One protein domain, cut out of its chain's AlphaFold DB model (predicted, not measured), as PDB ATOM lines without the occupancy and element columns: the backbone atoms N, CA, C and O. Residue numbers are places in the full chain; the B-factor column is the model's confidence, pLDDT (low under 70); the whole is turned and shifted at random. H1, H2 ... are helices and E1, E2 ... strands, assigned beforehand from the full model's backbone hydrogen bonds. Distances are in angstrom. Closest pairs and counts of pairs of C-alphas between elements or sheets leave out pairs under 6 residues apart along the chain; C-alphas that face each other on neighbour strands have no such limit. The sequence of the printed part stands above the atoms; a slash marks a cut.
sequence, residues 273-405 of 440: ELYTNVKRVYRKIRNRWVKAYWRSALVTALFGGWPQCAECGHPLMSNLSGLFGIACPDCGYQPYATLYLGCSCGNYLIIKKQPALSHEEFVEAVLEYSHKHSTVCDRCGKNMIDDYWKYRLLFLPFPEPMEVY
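What this domain is: This is residues 273 to 405 of the 440 residues of an uncharacterized protein of Paenibacillus oralis (UniProt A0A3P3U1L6). A small sheet of three strands lies between two helices: the earlier part of the long helix H1, residues 274 to 286, packs on one face, and H2 covers the other. H1 runs on well past the sheet along the longest axis, its residues 298 to 303 sticking out together with residue 304, and the long loop of residues 304 to 337 folds back from its far end to the sheet. The printed part has 133 residues with four named helices and three named strands, in the order H1 E1 E2 H2 H3 E3 H4; the sheet's order is E2 E1 E3, antiparallel throughout, and the class is mixed, helices and strands. The whole is compact, with a radius of gyration of the C-alphas of 16.1 A, but elongated in outline, spanning 47 by 28 by 25 A.

Where its parts are: Start at the sheet: find C-alpha 338 at (11.595, -33.507, 8.495), where E1, residues 338 to 342, begins. E2, residues 348 to 353, is 14.1 A long, and E3 holds residues 393 to 396. H1, residues 273 to 303, runs 44.8 A from C-alpha 273 at (34.155, -40.563, 6.865), with a kink of 25 degrees near residue 293. H2, residues 359 to 372, is 20.4 A long. H3 is residues 389 to 392; H4, residues 402 to 405, ends at C-alpha 405 at (3.229, -38.992, 17.569).

How they stand to each other: Look first at the hairpin E1 and E2, where N 341 and O 349 are 2.9 A apart, within hydrogen-bond range. On the other side of E1, N 340 and O 394 of E3 are 2.8 A apart, also within range. H1 and H2 on opposite faces of the sheet give three layers. H1 has a height over the sheet of 6.7 A; its closest C-alphas to E1 are those of Val 281 and Gly 342, 5.9 A apart. H2, at a height of 9.7 A, runs across the strands, at 65 degrees to E2 on the local plane; the C-alphas of Ile 351 and Tyr 369 come closest, at 6.0 A. E2, H2 H3 and E3 form a split strand-helix-strand unit, two strands running the same way with E1 between them, and its crossover is right-handed. H3 only grazes the sheet with residues 389 to 392 and touches residues 274 to 278 of H1, closest at the C-alphas of Val 278 and Arg 392, 6.0 A. H4 is not on the sheet; it touches residues 288 to 293 of H1, closest at the C-alphas of Ala 292 and Glu 403, 5.6 A. H1 and H2 are apart. In H2 every O i to N i+4 pair is within hydrogen-bond range, in H1 26 of 27; H3 and H4 are too short for such a pair.

The domain as a whole: The two C-alphas farthest apart, those of Phe 303 and Asp 387, are 49.5 A from each other. The printed part has no cut. The links H1 to E1, 34 residues, and H2 to H3, 16 residues, are long. Within the first, residues 317 to 318 pair antiparallel with residues 326 to 327. The mean pLDDT of the printed part is 83.9; look for values under 70 at residues 320 to 323, 358 to 362 and 387.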
ATOM      1  N   GLU A 273      34.456 -40.981   5.494       85.25
ATOM      2  CA  GLU A 273      34.155 -40.563   6.865       85.25
ATOM      3  C   GLU A 273      32.799 -39.855   6.953       85.25
ATOM      4  O   GLU A 273      31.958 -40.266   7.754       85.25
ATOM      5  N   LEU A 274      32.544 -38.855   6.100       82.75
ATOM      6  CA  LEU A 274      31.261 -38.147   6.024       82.75
ATOM      7  C   LEU A 274      30.106 -39.124   5.803       82.75
ATOM      8  O   LEU A 274      29.167 -39.159   6.598       82.75
ATOM      9  N   TYR A 275      30.212 -39.992   4.802       82.88
ATOM     10  CA  TYR A 275      29.195 -40.992   4.493       82.88
ATOM     11  C   TYR A 275      28.944 -41.962   5.657       82.88
ATOM     12  O   TYR A 275      27.799 -42.284   5.989       82.88
ATOM     13  N   THR A 276      30.008 -42.410   6.327       87.56
ATOM     14  CA  THR A 276      29.903 -43.284   7.506       87.56
ATOM     15  C   THR A 276      29.202 -42.575   8.664       87.56
ATOM     16  O   THR A 276      28.359 -43.167   9.344       87.56
ATOM     17  N   ASN A 277      29.509 -41.296   8.871       86.69
ATOM     18  CA  ASN A 277      28.903 -40.481   9.913       86.69
ATOM     19  C   ASN A 277      27.418 -40.234   9.638       86.69
ATOM     20  O   ASN A 277      26.592 -40.470  10.519       86.69
ATOM     21  N   VAL A 278      27.062 -39.871   8.407       86.75
ATOM     22  CA  VAL A 278      25.672 -39.685   7.969       86.75
ATOM     23  C   VAL A 278      24.875 -40.974   8.139       86.75
ATOM     24  O   VAL A 278      23.788 -40.959   8.713       86.75
ATOM     25  N   LYS A 279      25.443 -42.130   7.771       88.25
ATOM     26  CA  LYS A 279      24.830 -43.439   8.047       88.25
ATOM     27  C   LYS A 279      24.603 -43.685   9.536       88.25
ATOM     28  O   LYS A 279      23.576 -44.255   9.907       88.25
ATOM     29  N   ARG A 280      25.548 -43.296  10.398       92.38
ATOM     30  CA  ARG A 280      25.414 -43.433  11.857       92.38
ATOM     31  C   ARG A 280      24.272 -42.562  12.383       92.38
ATOM     32  O   ARG A 280      23.456 -43.060  13.157       92.38
ATOM     33  N   VAL A 281      24.191 -41.313  11.926       92.94
ATOM     34  CA  VAL A 281      23.100 -40.384  12.255       92.94
ATOM     35  C   VAL A 281      21.758 -40.943  11.792       92.94
ATOM     36  O   VAL A 281      20.856 -41.109  12.608       92.94
ATOM     37  N   TYR A 282      21.651 -41.337  10.521       91.75
ATOM     38  CA  TYR A 282      20.448 -41.947   9.959       91.75
ATOM     39  C   TYR A 282      19.986 -43.159  10.773       91.75
ATOM     40  O   TYR A 282      18.823 -43.241  11.157       91.75
ATOM     41  N   ARG A 283      20.899 -44.080  11.117       91.19
ATOM     42  CA  ARG A 283      20.577 -45.239  11.970       91.19
ATOM     43  C   ARG A 283      20.075 -44.815  13.347       91.19
ATOM     44  O   ARG A 283      19.142 -45.429  13.850       91.19
ATOM     45  N   LYS A 284      20.665 -43.784  13.961       93.25
ATOM     46  CA  LYS A 284      20.225 -43.261  15.263       93.25
ATOM     47  C   LYS A 284      18.801 -42.703  15.183       93.25
ATOM     48  O   LYS A 284      17.970 -43.083  16.007       93.25
ATOM     49  N   ILE A 285      18.521 -41.859  14.187       92.88
ATOM     50  CA  ILE A 285      17.190 -41.280  13.943       92.88
ATOM     51  C   ILE A 285      16.178 -42.400  13.663       92.88
ATOM     52  O   ILE A 285      15.165 -42.505  14.348       92.88
ATOM     53  N   ARG A 286      16.496 -43.308  12.734       90.50
ATOM     54  CA  ARG A 286      15.656 -44.464  12.391       90.50
ATOM     55  C   ARG A 286      15.358 -45.336  13.605       90.50
ATOM     56  O   ARG A 286      14.217 -45.722  13.803       90.50
ATOM     57  N   ASN A 287      16.351 -45.653  14.433       90.62
ATOM     58  CA  ASN A 287      16.134 -46.491  15.613       90.62
ATOM     59  C   ASN A 287      15.216 -45.812  16.635       90.62
ATOM     60  O   ASN A 287      14.419 -46.492  17.279       90.62
ATOM     61  N   ARG A 288      15.313 -44.484  16.785       91.88
ATOM     62  CA  ARG A 288      14.382 -43.706  17.612       91.88
ATOM     63  C   ARG A 288      12.965 -43.779  17.041       91.88
ATOM     64  O   ARG A 288      12.042 -44.102  17.785       91.88
ATOM     65  N   TRP A 289      12.828 -43.594  15.730       91.00
ATOM     66  CA  TRP A 289      11.550 -43.689  15.028       91.00
ATOM     67  C   TRP A 289      10.912 -45.067  15.186       91.00
ATOM     68  O   TRP A 289       9.790 -45.178  15.664       91.00
ATOM     69  N   VAL A 290      11.659 -46.126  14.880       89.31
ATOM     70  CA  VAL A 290      11.215 -47.518  15.003       89.31
ATOM     71  C   VAL A 290      10.747 -47.810  16.430       89.31
ATOM     72  O   VAL A 290       9.671 -48.371  16.611       89.31
ATOM     73  N   LYS A 291      11.491 -47.380  17.459       90.06
ATOM     74  CA  LYS A 291      11.077 -47.549  18.864       90.06
ATOM     75  C   LYS A 291       9.774 -46.813  19.188       90.06
ATOM     76  O   LYS A 291       8.923 -47.382  19.868       90.06
ATOM     77  N   ALA A 292       9.621 -45.569  18.737       89.12
ATOM     78  CA  ALA A 292       8.400 -44.796  18.954       89.12
ATOM     79  C   ALA A 292       7.208 -45.422  18.213       89.12
ATOM     80  O   ALA A 292       6.164 -45.668  18.814       89.12
ATOM     81  N   TYR A 293       7.386 -45.766  16.940       88.44
ATOM     82  CA  TYR A 293       6.360 -46.386  16.113       88.44
ATOM     83  C   TYR A 293       5.897 -47.731  16.676       88.44
ATOM     84  O   TYR A 293       4.693 -47.929  16.815       88.44
ATOM     85  N   TRP A 294       6.816 -48.626  17.067       86.81
ATOM     86  CA  TRP A 294       6.454 -49.942  17.612       86.81
ATOM     87  C   TRP A 294       5.596 -49.846  18.871       86.81
ATOM     88  O   TRP A 294       4.680 -50.649  19.037       86.81
ATOM     89  N   ARG A 295       5.825 -48.843  19.730       83.81
ATOM     90  CA  ARG A 295       4.972 -48.605  20.905       83.81
ATOM     91  C   ARG A 295       3.525 -48.334  20.499       83.81
ATOM     92  O   ARG A 295       2.621 -48.960  21.041       83.81
ATOM     93  N   SER A 296       3.302 -47.444  19.533       84.00
ATOM     94  CA  SER A 296       1.956 -47.178  19.011       84.00
ATOM     95  C   SER A 296       1.393 -48.343  18.194       84.00
ATOM     96  O   SER A 296       0.216 -48.654  18.330       84.00
ATOM     97  N   ALA A 297       2.213 -49.013  17.384       84.88
ATOM     98  CA  ALA A 297       1.789 -50.106  16.518       84.88
ATOM     99  C   ALA A 297       1.283 -51.304  17.327       84.88
ATOM    100  O   ALA A 297       0.262 -51.872  16.971       84.88
ATOM    101  N   LEU A 298       1.938 -51.648  18.442       83.62
ATOM    102  CA  LEU A 298       1.485 -52.727  19.328       83.62
ATOM    103  C   LEU A 298       0.112 -52.429  19.936       83.62
ATOM    104  O   LEU A 298      -0.771 -53.280  19.906       83.62
ATOM    105  N   VAL A 299      -0.087 -51.211  20.446       80.56
ATOM    106  CA  VAL A 299      -1.388 -50.786  20.985       80.56
ATOM    107  C   VAL A 299      -2.445 -50.833  19.882       80.56
ATOM    108  O   VAL A 299      -3.501 -51.428  20.049       80.56
ATOM    109  N   THR A 300      -2.132 -50.292  18.716       81.50
ATOM    110  CA  THR A 300      -3.072 -50.238  17.594       81.50
ATOM    111  C   THR A 300      -3.377 -51.628  17.013       81.50
ATOM    112  O   THR A 300      -4.493 -51.891  16.582       81.50
ATOM    113  N   ALA A 301      -2.423 -52.560  17.036       79.12
ATOM    114  CA  ALA A 301      -2.641 -53.943  16.613       79.12
ATOM    115  C   ALA A 301      -3.562 -54.703  17.580       79.12
ATOM    116  O   ALA A 301      -4.433 -55.444  17.137       79.12
ATOM    117  N   LEU A 302      -3.404 -54.494  18.892       74.31
ATOM    118  CA  LEU A 302      -4.234 -55.139  19.916       74.31
ATOM    119  C   LEU A 302      -5.632 -54.525  20.023       74.31
ATOM    120  O   LEU A 302      -6.596 -55.216  20.349       74.31
ATOM    121  N   PHE A 303      -5.746 -53.221  19.776       71.50
ATOM    122  CA  PHE A 303      -6.958 -52.458  20.047       71.50
ATOM    123  C   PHE A 303      -7.605 -51.868  18.788       71.50
ATOM    124  O   PHE A 303      -8.602 -51.168  18.920       71.50
ATOM    125  N   GLY A 304      -7.114 -52.149  17.580       71.06
ATOM    126  CA  GLY A 304      -7.560 -51.481  16.347       71.06
ATOM    127  C   GLY A 304      -7.210 -49.986  16.338       71.06
ATOM    128  O   GLY A 304      -6.456 -49.542  17.187       71.06
ATOM    129  N   GLY A 305      -7.764 -49.190  15.412       74.75
ATOM    130  CA  GLY A 305      -7.688 -47.716  15.467       74.75
ATOM    131  C   GLY A 305      -6.434 -47.072  14.865       74.75
ATOM    132  O   GLY A 305      -5.914 -46.106  15.415       74.75
ATOM    133  N   TRP A 306      -5.933 -47.604  13.747       81.31
ATOM    134  CA  TRP A 306      -4.837 -46.968  13.011       81.31
ATOM    135  C   TRP A 306      -5.221 -45.559  12.550       81.31
ATOM    136  O   TRP A 306      -6.347 -45.377  12.076       81.31
ATOM    137  N   PRO A 307      -4.299 -44.576  12.630       83.75
ATOM    138  CA  PRO A 307      -4.503 -43.284  11.992       83.75
ATOM    139  C   PRO A 307      -4.871 -43.483  10.524       83.75
ATOM    140  O   PRO A 307      -4.218 -44.254   9.823       83.75
ATOM    141  N   GLN A 308      -5.926 -42.816  10.074       86.50
ATOM    142  CA  GLN A 308      -6.418 -42.967   8.709       86.50
ATOM    143  C   GLN A 308      -5.736 -41.978   7.768       86.50
ATOM    144  O   GLN A 308      -5.387 -40.860   8.149       86.50
ATOM    145  N   CYS A 309      -5.537 -42.408   6.527       88.81
ATOM    146  CA  CYS A 309      -5.078 -41.565   5.441       88.81
ATOM    147  C   CYS A 309      -6.126 -40.486   5.158       88.81
ATOM    148  O   CYS A 309      -7.301 -40.802   4.979       88.81
ATOM    149  N   ALA A 310      -5.687 -39.230   5.076       88.06
ATOM    150  CA  ALA A 310      -6.569 -38.103   4.780       88.06
ATOM    151  C   ALA A 310      -7.191 -38.183   3.372       88.06
ATOM    152  O   ALA A 310      -8.283 -37.667   3.171       88.06
ATOM    153  N   GLU A 311      -6.520 -38.852   2.428       90.06
ATOM    154  CA  GLU A 311      -6.944 -38.932   1.023       90.06
ATOM    155  C   GLU A 311      -7.928 -40.079   0.757       90.06
ATOM    156  O   GLU A 311      -8.912 -39.905   0.048       90.06
ATOM    157  N   CYS A 312      -7.669 -41.271   1.308       90.31
ATOM    158  CA  CYS A 312      -8.428 -42.484   0.965       90.31
ATOM    159  C   CYS A 312      -8.985 -43.254   2.172       90.31
ATOM    160  O   CYS A 312      -9.589 -44.309   2.003       90.31
ATOM    161  N   GLY A 313      -8.765 -42.780   3.403       85.69
ATOM    162  CA  GLY A 313      -9.270 -43.420   4.625       85.69
ATOM    163  C   GLY A 313      -8.554 -44.715   5.041       85.69
ATOM    164  O   GLY A 313      -8.782 -45.205   6.150       85.69
ATOM    165  N   HIS A 314      -7.653 -45.257   4.214       87.75
ATOM    166  CA  HIS A 314      -6.872 -46.447   4.555       87.75
ATOM    167  C   HIS A 314      -5.938 -46.215   5.757       87.75
ATOM    168  O   HIS A 314      -5.435 -45.104   5.945       87.75
ATOM    169  N   PRO A 315      -5.651 -47.249   6.568       85.38
ATOM    170  CA  PRO A 315      -4.682 -47.171   7.656       85.38
ATOM    171  C   PRO A 315      -3.304 -46.683   7.203       85.38
ATOM    172  O   PRO A 315      -2.693 -47.241   6.292       85.38
ATOM    173  N   LEU A 316      -2.781 -45.676   7.892       86.31
ATOM    174  CA  LEU A 316      -1.400 -45.243   7.752       86.31
ATOM    175  C   LEU A 316      -0.483 -46.236   8.461       86.31
ATOM    176  O   LEU A 316      -0.595 -46.450   9.670       86.31
ATOM    177  N   MET A 317       0.454 -46.812   7.716       82.50
ATOM    178  CA  MET A 317       1.372 -47.828   8.225       82.50
ATOM    179  C   MET A 317       2.824 -47.411   8.019       82.50
ATOM    180  O   MET A 317       3.146 -46.598   7.153       82.50
ATOM    181  N   SER A 318       3.735 -47.971   8.817       78.75
ATOM    182  CA  SER A 318       5.160 -47.808   8.542       78.75
ATOM    183  C   SER A 318       5.521 -48.495   7.231       78.75
ATOM    184  O   SER A 318       5.385 -49.715   7.112       78.75
ATOM    185  N   ASN A 319       6.072 -47.742   6.290       73.88
ATOM    186  CA  ASN A 319       6.722 -48.318   5.134       73.88
ATOM    187  C   ASN A 319       8.107 -48.813   5.562       73.88
ATOM    188  O   ASN A 319       9.027 -48.019   5.719       73.88
ATOM    189  N   LEU A 320       8.257 -50.119   5.796       65.44
ATOM    190  CA  LEU A 320       9.540 -50.724   6.183       65.44
ATOM    191  C   LEU A 320      10.483 -50.954   4.986       65.44
ATOM    192  O   LEU A 320      11.599 -51.436   5.172       65.44
ATOM    193  N   SER A 321      10.052 -50.577   3.783       56.47
ATOM    194  CA  SER A 321      10.837 -50.592   2.553       56.47
ATOM    195  C   SER A 321      11.114 -49.142   2.120       56.47
ATOM    196  O   SER A 321      10.252 -48.277   2.199       56.47
ATOM    197  N   GLY A 322      12.331 -48.809   1.687       63.91
ATOM    198  CA  GLY A 322      12.666 -47.426   1.299       63.91
ATOM    199  C   GLY A 322      13.026 -46.512   2.483       63.91
ATOM    200  O   GLY A 322      13.923 -46.845   3.253       63.91
ATOM    201  N   LEU A 323      12.394 -45.336   2.614       65.25
ATOM    202  CA  LEU A 323      12.789 -44.281   3.575       65.25
ATOM    203  C   LEU A 323      12.283 -44.483   5.026       65.25
ATOM    204  O   LEU A 323      12.511 -43.627   5.879       65.25
ATOM    205  N   PHE A 324      11.647 -45.619   5.338       75.06
ATOM    206  CA  PHE A 324      11.250 -46.040   6.696       75.06
ATOM    207  C   PHE A 324      10.157 -45.209   7.407       75.06
ATOM    208  O   PHE A 324      10.002 -45.333   8.623       75.06
ATOM    209  N   GLY A 325       9.413 -44.357   6.691       84.00
ATOM    210  CA  GLY A 325       8.403 -43.443   7.255       84.00
ATOM    211  C   GLY A 325       7.011 -44.037   7.450       84.00
ATOM    212  O   GLY A 325       6.817 -45.243   7.323       84.00
ATOM    213  N   ILE A 326       6.032 -43.175   7.740       85.88
ATOM    214  CA  ILE A 326       4.604 -43.520   7.665       85.88
ATOM    215  C   ILE A 326       4.102 -43.187   6.270       85.88
ATOM    216  O   ILE A 326       4.289 -42.059   5.822       85.88
ATOM    217  N   ALA A 327       3.420 -44.129   5.630       87.69
ATOM    218  CA  ALA A 327       2.742 -43.890   4.368       87.69
ATOM    219  C   ALA A 327       1.424 -44.668   4.295       87.69
ATOM    220  O   ALA A 327       1.218 -45.663   4.997       87.69
ATOM    221  N   CYS A 328       0.528 -44.209   3.430       87.38
ATOM    222  CA  CYS A 328      -0.632 -44.983   3.028       87.38
ATOM    223  C   CYS A 328      -0.194 -46.089   2.052       87.38
ATOM    224  O   CYS A 328       0.411 -45.762   1.031       87.38
ATOM    225  N   PRO A 329      -0.500 -47.373   2.318       84.62
ATOM    226  CA  PRO A 329      -0.132 -48.465   1.417       84.62
ATOM    227  C   PRO A 329      -0.901 -48.436   0.089       84.62
ATOM    228  O   PRO A 329      -0.414 -48.978  -0.895       84.62
ATOM    229  N   ASP A 330      -2.079 -47.807   0.072       86.31
ATOM    230  CA  ASP A 330      -2.945 -47.709  -1.104       86.31
ATOM    231  C   ASP A 330      -2.534 -46.543  -2.023       86.31
ATOM    232  O   ASP A 330      -1.952 -46.753  -3.082       86.31
ATOM    233  N   CYS A 331      -2.737 -45.292  -1.589       87.62
ATOM    234  CA  CYS A 331      -2.449 -44.117  -2.421       87.62
ATOM    235  C   CYS A 331      -1.026 -43.533  -2.286       87.62
ATOM    236  O   CYS A 331      -0.716 -42.523  -2.913       87.62
ATOM    237  N   GLY A 332      -0.161 -44.100  -1.437       82.69
ATOM    238  CA  GLY A 332       1.209 -43.606  -1.235       82.69
ATOM    239  C   GLY A 332       1.330 -42.293  -0.449       82.69
ATOM    240  O   GLY A 332       2.438 -41.783  -0.287       82.69
ATOM    241  N   TYR A 333       0.223 -41.747   0.071       86.25
ATOM    242  CA  TYR A 333       0.218 -40.514   0.861       86.25
ATOM    243  C   TYR A 333       1.197 -40.582   2.042       86.25
ATOM    244  O   TYR A 333       1.123 -41.497   2.867       86.25
ATOM    245  N   GLN A 334       2.079 -39.584   2.146       86.62
ATOM    246  CA  GLN A 334       3.111 -39.499   3.176       86.62
ATOM    247  C   GLN A 334       2.953 -38.197   3.986       86.62
ATOM    248  O   GLN A 334       3.350 -37.133   3.518       86.62
ATOM    249  N   PRO A 335       2.404 -38.255   5.212       86.81
ATOM    250  CA  PRO A 335       2.025 -37.055   5.967       86.81
ATOM    251  C   PRO A 335       3.191 -36.283   6.586       86.81
ATOM    252  O   PRO A 335       2.986 -35.172   7.072       86.81
ATOM    253  N   TYR A 336       4.389 -36.867   6.651       89.44
ATOM    254  CA  TYR A 336       5.506 -36.290   7.394       89.44
ATOM    255  C   TYR A 336       6.761 -36.166   6.548       89.44
ATOM    256  O   TYR A 336       7.143 -37.082   5.816       89.44
ATOM    257  N   ALA A 337       7.430 -35.038   6.745       89.06
ATOM    258  CA  ALA A 337       8.750 -34.736   6.241       89.06
ATOM    259  C   ALA A 337       9.495 -33.901   7.286       89.06
ATOM    260  O   ALA A 337       8.956 -32.929   7.815       89.06
ATOM    261  N   THR A 338      10.738 -34.266   7.584       92.19
ATOM    262  CA  THR A 338      11.595 -33.507   8.495       92.19
ATOM    263  C   THR A 338      13.004 -33.413   7.924       92.19
ATOM    264  O   THR A 338      13.565 -34.405   7.453       92.19
ATOM    265  N   LEU A 339      13.573 -32.210   7.985       92.19
ATOM    266  CA  LEU A 339      14.949 -31.927   7.605       92.19
ATOM    267  C   LEU A 339      15.852 -31.961   8.841       92.19
ATOM    268  O   LEU A 339      15.605 -31.260   9.824       92.19
ATOM    269  N   TYR A 340      16.914 -32.757   8.773       92.25
ATOM    270  CA  TYR A 340      17.909 -32.912   9.829       92.25
ATOM    271  C   TYR A 340      19.298 -32.521   9.331       92.25
ATOM    272  O   TYR A 340      19.615 -32.714   8.158       92.25
ATOM    273  N   LEU A 341      20.152 -32.071  10.250       91.25
ATOM    274  CA  LEU A 341      21.575 -31.840  10.009       91.25
ATOM    275  C   LEU A 341      22.404 -32.773  10.894       91.25
ATOM    276  O   LEU A 341      22.338 -32.708  12.122       91.25
ATOM    277  N   GLY A 342      23.159 -33.680  10.275       91.31
ATOM    278  CA  GLY A 342      23.959 -34.680  10.976       91.31
ATOM    279  C   GLY A 342      25.346 -34.192  11.400       91.31
ATOM    280  O   GLY A 342      26.061 -33.541  10.650       91.31
ATOM    281  N   CYS A 343      25.788 -34.600  12.586       90.00
ATOM    282  CA  CYS A 343      27.144 -34.380  13.074       90.00
ATOM    283  C   CYS A 343      28.065 -35.571  12.774       90.00
ATOM    284  O   CYS A 343      27.656 -36.735  12.838       90.00
ATOM    285  N   SER A 344      29.363 -35.303  12.610       84.56
ATOM    286  CA  SER A 344      30.405 -36.340  12.531       84.56
ATOM    287  C   SER A 344      30.448 -37.270  13.756       84.56
ATOM    288  O   SER A 344      30.754 -38.455  13.636       84.56
ATOM    289  N   CYS A 345      30.056 -36.791  14.943       87.62
ATOM    290  CA  CYS A 345      29.978 -37.631  16.145       87.62
ATOM    291  C   CYS A 345      28.758 -38.581  16.176       87.62
ATOM    292  O   CYS A 345      28.600 -39.365  17.117       87.62
ATOM    293  N   GLY A 346      27.878 -38.531  15.170       87.19
ATOM    294  CA  GLY A 346      26.639 -39.311  15.123       87.19
ATOM    295  C   GLY A 346      25.449 -38.673  15.848       87.19
ATOM    296  O   GLY A 346      24.426 -39.343  16.003       87.19
ATOM    297  N   ASN A 347      25.570 -37.426  16.322       92.94
ATOM    298  CA  ASN A 347      24.416 -36.636  16.768       92.94
ATOM    299  C   ASN A 347      23.779 -35.843  15.619       92.94
ATOM    300  O   ASN A 347      24.293 -35.895  14.507       92.94
ATOM    301  N   TYR A 348      22.660 -35.162  15.858       93.69
ATOM    302  CA  TYR A 348      21.963 -34.386  14.832       93.69
ATOM    303  C   TYR A 348      21.161 -33.230  15.423       93.69
ATOM    304  O   TYR A 348      20.760 -33.293  16.583       93.69
ATOM    305  N   LEU A 349      20.878 -32.234  14.584       93.38
ATOM    306  CA  LEU A 349      19.890 -31.184  14.830       93.38
ATOM    307  C   LEU A 349      18.673 -31.376  13.926       93.38
ATOM    308  O   LEU A 349      18.773 -31.968  12.848       93.38
ATOM    309  N   ILE A 350      17.529 -30.870  14.377       93.62
ATOM    310  CA  ILE A 350      16.297 -30.798  13.589       93.62
ATOM    311  C   ILE A 350      16.228 -29.388  13.021       93.62
ATOM    312  O   ILE A 350      16.067 -28.447  13.786       93.62
ATOM    313  N   ILE A 351      16.346 -29.256  11.703       91.44
ATOM    314  CA  ILE A 351      16.361 -27.957  11.026       91.44
ATOM    315  C   ILE A 351      14.938 -27.432  10.857       91.44
ATOM    316  O   ILE A 351      14.609 -26.346  11.319       91.44
ATOM    317  N   LYS A 352      14.069 -28.218  10.211       91.50
ATOM    318  CA  LYS A 352      12.695 -27.798   9.915       91.50
ATOM    319  C   LYS A 352      11.769 -29.000   9.807       91.50
ATOM    320  O   LYS A 352      12.126 -30.032   9.235       91.50
ATOM    321  N   LYS A 353      10.572 -28.858  10.370       91.88
ATOM    322  CA  LYS A 353       9.469 -29.815  10.226       91.88
ATOM    323  C   LYS A 353       8.600 -29.367   9.063       91.88
ATOM    324  O   LYS A 353       8.344 -28.174   8.951       91.88
ATOM    325  N   GLN A 354       8.142 -30.312   8.248       88.56
ATOM    326  CA  GLN A 354       7.365 -30.054   7.034       88.56
ATOM    327  C   GLN A 354       8.000 -28.963   6.150       88.56
ATOM    328  O   GLN A 354       7.350 -27.961   5.853       88.56
ATOM    329  N   PRO A 355       9.290 -29.095   5.777       83.81
ATOM    330  CA  PRO A 355       9.906 -28.135   4.871       83.81
ATOM    331  C   PRO A 355       9.210 -28.197   3.503       83.81
ATOM    332  O   PRO A 355       8.760 -29.266   3.077       83.81
ATOM    333  N   ALA A 356       9.149 -27.068   2.800       78.75
ATOM    334  CA  ALA A 356       8.695 -27.064   1.418       78.75
ATOM    335  C   ALA A 356       9.655 -27.885   0.536       78.75
ATOM    336  O   ALA A 356      10.860 -27.945   0.777       78.75
ATOM    337  N   LEU A 357       9.105 -28.553  -0.480       71.94
ATOM    338  CA  LEU A 357       9.827 -29.511  -1.323       71.94
ATOM    339  C   LEU A 357      10.514 -28.828  -2.514       71.94
ATOM    340  O   LEU A 357      10.312 -29.216  -3.663       71.94
ATOM    341  N   SER A 358      11.316 -27.799  -2.250       67.88
ATOM    342  CA  SER A 358      12.181 -27.183  -3.258       67.88
ATOM    343  C   SER A 358      13.609 -27.067  -2.725       67.88
ATOM    344  O   SER A 358      13.833 -26.985  -1.518       67.88
ATOM    345  N   HIS A 359      14.595 -27.087  -3.622       60.12
ATOM    346  CA  HIS A 359      15.995 -26.952  -3.219       60.12
ATOM    347  C   HIS A 359      16.261 -25.596  -2.544       60.12
ATOM    348  O   HIS A 359      16.919 -25.544  -1.507       60.12
ATOM    349  N   GLU A 360      15.706 -24.512  -3.098       62.66
ATOM    350  CA  GLU A 360      15.808 -23.155  -2.541       62.66
ATOM    351  C   GLU A 360      15.274 -23.100  -1.104       62.66
ATOM    352  O   GLU A 360      15.929 -22.556  -0.219       62.66
ATOM    353  N   GLU A 361      14.138 -23.752  -0.852       69.94
ATOM    354  CA  GLU A 361      13.508 -23.813   0.470       69.94
ATOM    355  C   GLU A 361      14.323 -24.641   1.473       69.94
ATOM    356  O   GLU A 361      14.309 -24.346   2.667       69.94
ATOM    357  N   PHE A 362      15.070 -25.661   1.028       69.25
ATOM    358  CA  PHE A 362      15.978 -26.396   1.916       69.25
ATOM    359  C   PHE A 362      17.168 -25.547   2.356       69.25
ATOM    360  O   PHE A 362      17.543 -25.601   3.529       69.25
ATOM    361  N   VAL A 363      17.750 -24.766   1.443       70.19
ATOM    362  CA  VAL A 363      18.833 -23.829   1.773       70.19
ATOM    363  C   VAL A 363      18.311 -22.749   2.717       70.19
ATOM    364  O   VAL A 363      18.895 -22.531   3.776       70.19
ATOM    365  N   GLU A 364      17.167 -22.145   2.395       71.12
ATOM    366  CA  GLU A 364      16.538 -21.124   3.235       71.12
ATOM    367  C   GLU A 364      16.183 -21.661   4.628       71.12
ATOM    368  O   GLU A 364      16.442 -20.995   5.625       71.12
ATOM    369  N   ALA A 365      15.683 -22.896   4.734       78.75
ATOM    370  CA  ALA A 365      15.406 -23.533   6.020       78.75
ATOM    371  C   ALA A 365      16.659 -23.694   6.895       78.75
ATOM    372  O   ALA A 365      16.581 -23.547   8.114       78.75
ATOM    373  N   VAL A 366      17.805 -24.017   6.290       78.12
ATOM    374  CA  VAL A 366      19.081 -24.152   7.008       78.12
ATOM    375  C   VAL A 366      19.586 -22.792   7.482       78.12
ATOM    376  O   VAL A 366      20.028 -22.689   8.625       78.12
ATOM    377  N   LEU A 367      19.461 -21.759   6.649       70.81
ATOM    378  CA  LEU A 367      19.851 -20.387   6.989       70.81
ATOM    379  C   LEU A 367      18.965 -19.794   8.083       70.81
ATOM    380  O   LEU A 367      19.450 -19.271   9.085       70.81
ATOM    381  N   GLU A 368      17.648 -19.934   7.938       77.00
ATOM    382  CA  GLU A 368      16.685 -19.512   8.952       77.00
ATOM    383  C   GLU A 368      17.000 -20.171  10.303       77.00
ATOM    384  O   GLU A 368      16.966 -19.513  11.347       77.00
ATOM    385  N   TYR A 369      17.360 -21.459  10.287       83.75
ATOM    386  CA  TYR A 369      17.782 -22.169  11.485       83.75
ATOM    387  C   TYR A 369      19.084 -21.602  12.065       83.75
ATOM    388  O   TYR A 369      19.142 -21.388  13.272       83.75
ATOM    389  N   SER A 370      20.114 -21.333  11.253       77.56
ATOM    390  CA  SER A 370      21.405 -20.830  11.752       77.56
ATOM    391  C   SER A 370      21.334 -19.436  12.365       77.56
ATOM    392  O   SER A 370      22.089 -19.147  13.287       77.56
ATOM    393  N   HIS A 371      20.417 -18.584  11.899       72.06
ATOM    394  CA  HIS A 371      20.207 -17.262  12.495       72.06
ATOM    395  C   HIS A 371      19.511 -17.331  13.856       72.06
ATOM    396  O   HIS A 371      19.785 -16.521  14.739       72.06
ATOM    397  N   LYS A 372      18.612 -18.302  14.040       77.81
ATOM    398  CA  LYS A 372      17.769 -18.414  15.243       77.81
ATOM    399  C   LYS A 372      18.322 -19.382  16.287       77.81
ATOM    400  O   LYS A 372      17.939 -19.320  17.456       77.81
ATOM    401  N   HIS A 373      19.181 -20.311  15.879       83.31
ATOM    402  CA  HIS A 373      19.623 -21.432  16.698       83.31
ATOM    403  C   HIS A 373      21.113 -21.722  16.519       83.31
ATOM    404  O   HIS A 373      21.697 -21.512  15.460       83.31
ATOM    405  N   SER A 374      21.732 -22.289  17.558       84.69
ATOM    406  CA  SER A 374      23.122 -22.733  17.464       84.69
ATOM    407  C   SER A 374      23.268 -23.891  16.473       84.69
ATOM    408  O   SER A 374      22.566 -24.903  16.547       84.69
ATOM    409  N   THR A 375      24.239 -23.755  15.574       85.19
ATOM    410  CA  THR A 375      24.676 -24.777  14.610       85.19
ATOM    411  C   THR A 375      25.768 -25.686  15.183       85.19
ATOM    412  O   THR A 375      26.260 -26.600  14.512       85.19
ATOM    413  N   VAL A 376      26.147 -25.462  16.445       87.88
ATOM    414  CA  VAL A 376      27.154 -26.238  17.161       87.88
ATOM    415  C   VAL A 376      26.530 -27.512  17.714       87.88
ATOM    416  O   VAL A 376      25.464 -27.512  18.325       87.88
ATOM    417  N   CYS A 377      27.218 -28.633  17.512       89.69
ATOM    418  CA  CYS A 377      26.812 -29.909  18.070       89.69
ATOM    419  C   CYS A 377      26.948 -29.889  19.597       89.69
ATOM    420  O   CYS A 377      28.060 -29.914  20.122       89.69
ATOM    421  N   ASP A 378      25.818 -29.945  20.288       89.31
ATOM    422  CA  ASP A 378      25.661 -30.185  21.730       89.31
ATOM    423  C   ASP A 378      26.562 -31.300  22.303       89.31
ATOM    424  O   ASP A 378      27.007 -31.218  23.443       89.31
ATOM    425  N   ARG A 379      26.860 -32.348  21.525       91.44
ATOM    426  CA  ARG A 379      27.647 -33.495  21.998       91.44
ATOM    427  C   ARG A 379      29.157 -33.320  21.860       91.44
ATOM    428  O   ARG A 379      29.898 -33.851  22.681       91.44
ATOM    429  N   CYS A 380      29.633 -32.700  20.783       90.69
ATOM    430  CA  CYS A 380      31.069 -32.657  20.475       90.69
ATOM    431  C   CYS A 380      31.619 -31.255  20.201       90.69
ATOM    432  O   CYS A 380      32.770 -31.142  19.788       90.69
ATOM    433  N   GLY A 381      30.803 -30.212  20.346       87.38
ATOM    434  CA  GLY A 381      31.201 -28.812  20.190       87.38
ATOM    435  C   GLY A 381      31.588 -28.391  18.769       87.38
ATOM    436  O   GLY A 381      32.079 -27.285  18.577       87.38
ATOM    437  N   LYS A 382      31.403 -29.246  17.755       84.75
ATOM    438  CA  LYS A 382      31.757 -28.917  16.365       84.75
ATOM    439  C   LYS A 382      30.628 -28.149  15.688       84.75
ATOM    440  O   LYS A 382      29.482 -28.591  15.774       84.75
ATOM    441  N   ASN A 383      30.963 -27.077  14.968       84.94
ATOM    442  CA  ASN A 383      30.029 -26.444  14.037       84.94
ATOM    443  C   ASN A 383      29.659 -27.452  12.932       84.94
ATOM    444  O   ASN A 383      30.530 -28.139  12.391       84.94
ATOM    445  N   MET A 384      28.364 -27.606  12.668       82.75
ATOM    446  CA  MET A 384      27.851 -28.529  11.654       82.75
ATOM    447  C   MET A 384      27.597 -27.868  10.302       82.75
ATOM    448  O   MET A 384      27.522 -28.606   9.316       82.75
ATOM    449  N   ILE A 385      27.522 -26.534  10.249       80.81
ATOM    450  CA  ILE A 385      27.522 -25.759   9.005       80.81
ATOM    451  C   ILE A 385      28.976 -25.418   8.664       80.81
ATOM    452  O   ILE A 385      29.494 -24.357   8.987       80.81
ATOM    453  N   ASP A 386      29.670 -26.392   8.084       74.75
ATOM    454  CA  ASP A 386      30.999 -26.231   7.487       74.75
ATOM    455  C   ASP A 386      30.930 -26.514   5.985       74.75
ATOM    456  O   ASP A 386      29.860 -26.819   5.473       74.75
ATOM    457  N   ASP A 387      32.050 -26.496   5.270       67.19
ATOM    458  CA  ASP A 387      32.083 -26.668   3.807       67.19
ATOM    459  C   ASP A 387      31.423 -27.970   3.293       67.19
ATOM    460  O   ASP A 387      31.128 -28.098   2.107       67.19
ATOM    461  N   TYR A 388      31.143 -28.936   4.176       74.94
ATOM    462  CA  TYR A 388      30.512 -30.215   3.850       74.94
ATOM    463  C   TYR A 388      29.085 -30.353   4.403       74.94
ATOM    464  O   TYR A 388      28.545 -31.465   4.429       74.94
ATOM    465  N   TRP A 389      28.462 -29.264   4.860       76.88
ATOM    466  CA  TRP A 389      27.139 -29.277   5.492       76.88
ATOM    467  C   TRP A 389      26.059 -29.896   4.598       76.88
ATOM    468  O   TRP A 389      25.236 -30.675   5.083       76.88
ATOM    469  N   LYS A 390      26.122 -29.650   3.282       76.88
ATOM    470  CA  LYS A 390      25.188 -30.207   2.288       76.88
ATOM    471  C   LYS A 390      25.139 -31.737   2.330       76.88
ATOM    472  O   LYS A 390      24.069 -32.332   2.278       76.88
ATOM    473  N   TYR A 391      26.289 -32.382   2.531       77.50
ATOM    474  CA  TYR A 391      26.400 -33.842   2.622       77.50
ATOM    475  C   TYR A 391      25.867 -34.417   3.936       77.50
ATOM    476  O   TYR A 391      25.731 -35.632   4.067       77.50
ATOM    477  N   ARG A 392      25.601 -33.563   4.927       83.38
ATOM    478  CA  ARG A 392      25.103 -33.941   6.253       83.38
ATOM    479  C   ARG A 392      23.600 -33.751   6.396       83.38
ATOM    480  O   ARG A 392      23.048 -34.170   7.417       83.38
ATOM    481  N   LEU A 393      22.957 -33.136   5.405       86.88
ATOM    482  CA  LEU A 393      21.514 -32.993   5.378       86.88
ATOM    483  C   LEU A 393      20.845 -34.346   5.162       86.88
ATOM    484  O   LEU A 393      21.222 -35.139   4.301       86.88
ATOM    485  N   LEU A 394      19.826 -34.599   5.969       88.06
ATOM    486  CA  LEU A 394      19.000 -35.789   5.893       88.06
ATOM    487  C   LEU A 394      17.544 -35.348   5.824       88.06
ATOM    488  O   LEU A 394      17.012 -34.789   6.780       88.06
ATOM    489  N   PHE A 395      16.903 -35.625   4.696       88.19
ATOM    490  CA  PHE A 395      15.469 -35.444   4.526       88.19
ATOM    491  C   PHE A 395      14.774 -36.777   4.783       88.19
ATOM    492  O   PHE A 395      14.975 -37.737   4.036       88.19
ATOM    493  N   LEU A 396      14.016 -36.864   5.879       89.69
ATOM    494  CA  LEU A 396      13.438 -38.125   6.339       89.69
ATOM    495  C   LEU A 396      11.932 -38.002   6.599       89.69
ATOM    496  O   LEU A 396      11.478 -36.994   7.145       89.69
ATOM    497  N   PRO A 397      11.152 -39.045   6.270       89.44
ATOM    498  CA  PRO A 397       9.694 -39.047   6.354       89.44
ATOM    499  C   PRO A 397       9.175 -39.334   7.774       89.44
ATOM    500  O   PRO A 397       8.310 -40.191   7.978       89.44
ATOM    501  N   PHE A 398       9.765 -38.690   8.783       90.88
ATOM    502  CA  PHE A 398       9.480 -38.967  10.189       90.88
ATOM    503  C   PHE A 398       8.761 -37.796  10.861       90.88
ATOM    504  O   PHE A 398       9.120 -36.640  10.617       90.88
ATOM    505  N   PRO A 399       7.778 -38.070  11.738       89.69
ATOM    506  CA  PRO A 399       7.172 -37.039  12.566       89.69
ATOM    507  C   PRO A 399       8.137 -36.617  13.681       89.69
ATOM    508  O   PRO A 399       8.669 -37.466  14.393       89.69
ATOM    509  N   GLU A 400       8.313 -35.313  13.894       90.25
ATOM    510  CA  GLU A 400       9.050 -34.783  15.050       90.25
ATOM    511  C   GLU A 400       8.164 -33.883  15.934       90.25
ATOM    512  O   GLU A 400       7.564 -32.928  15.434       90.25
ATOM    513  N   PRO A 401       8.127 -34.086  17.267       91.75
ATOM    514  CA  PRO A 401       8.828 -35.128  18.020       91.75
ATOM    515  C   PRO A 401       8.196 -36.516  17.839       91.75
ATOM    516  O   PRO A 401       6.979 -36.672  17.973       91.75
ATOM    517  N   MET A 402       9.018 -37.539  17.596       91.56
ATOM    518  CA  MET A 402       8.548 -38.913  17.335       91.56
ATOM    519  C   MET A 402       7.722 -39.500  18.494       91.56
ATOM    520  O   MET A 402       6.745 -40.222  18.286       91.56
ATOM    521  N   GLU A 403       8.087 -39.181  19.736       89.56
ATOM    522  CA  GLU A 403       7.403 -39.669  20.938       89.56
ATOM    523  C   GLU A 403       6.014 -39.049  21.110       89.56
ATOM    524  O   GLU A 403       5.108 -39.701  21.640       89.56
ATOM    525  N   VAL A 404       5.824 -37.813  20.639       88.06
ATOM    526  CA  VAL A 404       4.523 -37.134  20.666       88.06
ATOM    527  C   VAL A 404       3.561 -37.816  19.702       88.06
ATOM    528  O   VAL A 404       2.426 -38.086  20.088       88.06
ATOM    529  N   TYR A 405       4.024 -38.186  18.500       86.75
ATOM    530  CA  TYR A 405       3.229 -38.992  17.569       86.75
ATOM    531  C   TYR A 405       2.743 -40.286  18.237       86.75
ATOM    532  O   TYR A 405       1.538 -40.519  18.325       86.75
TER     533      TYR A 405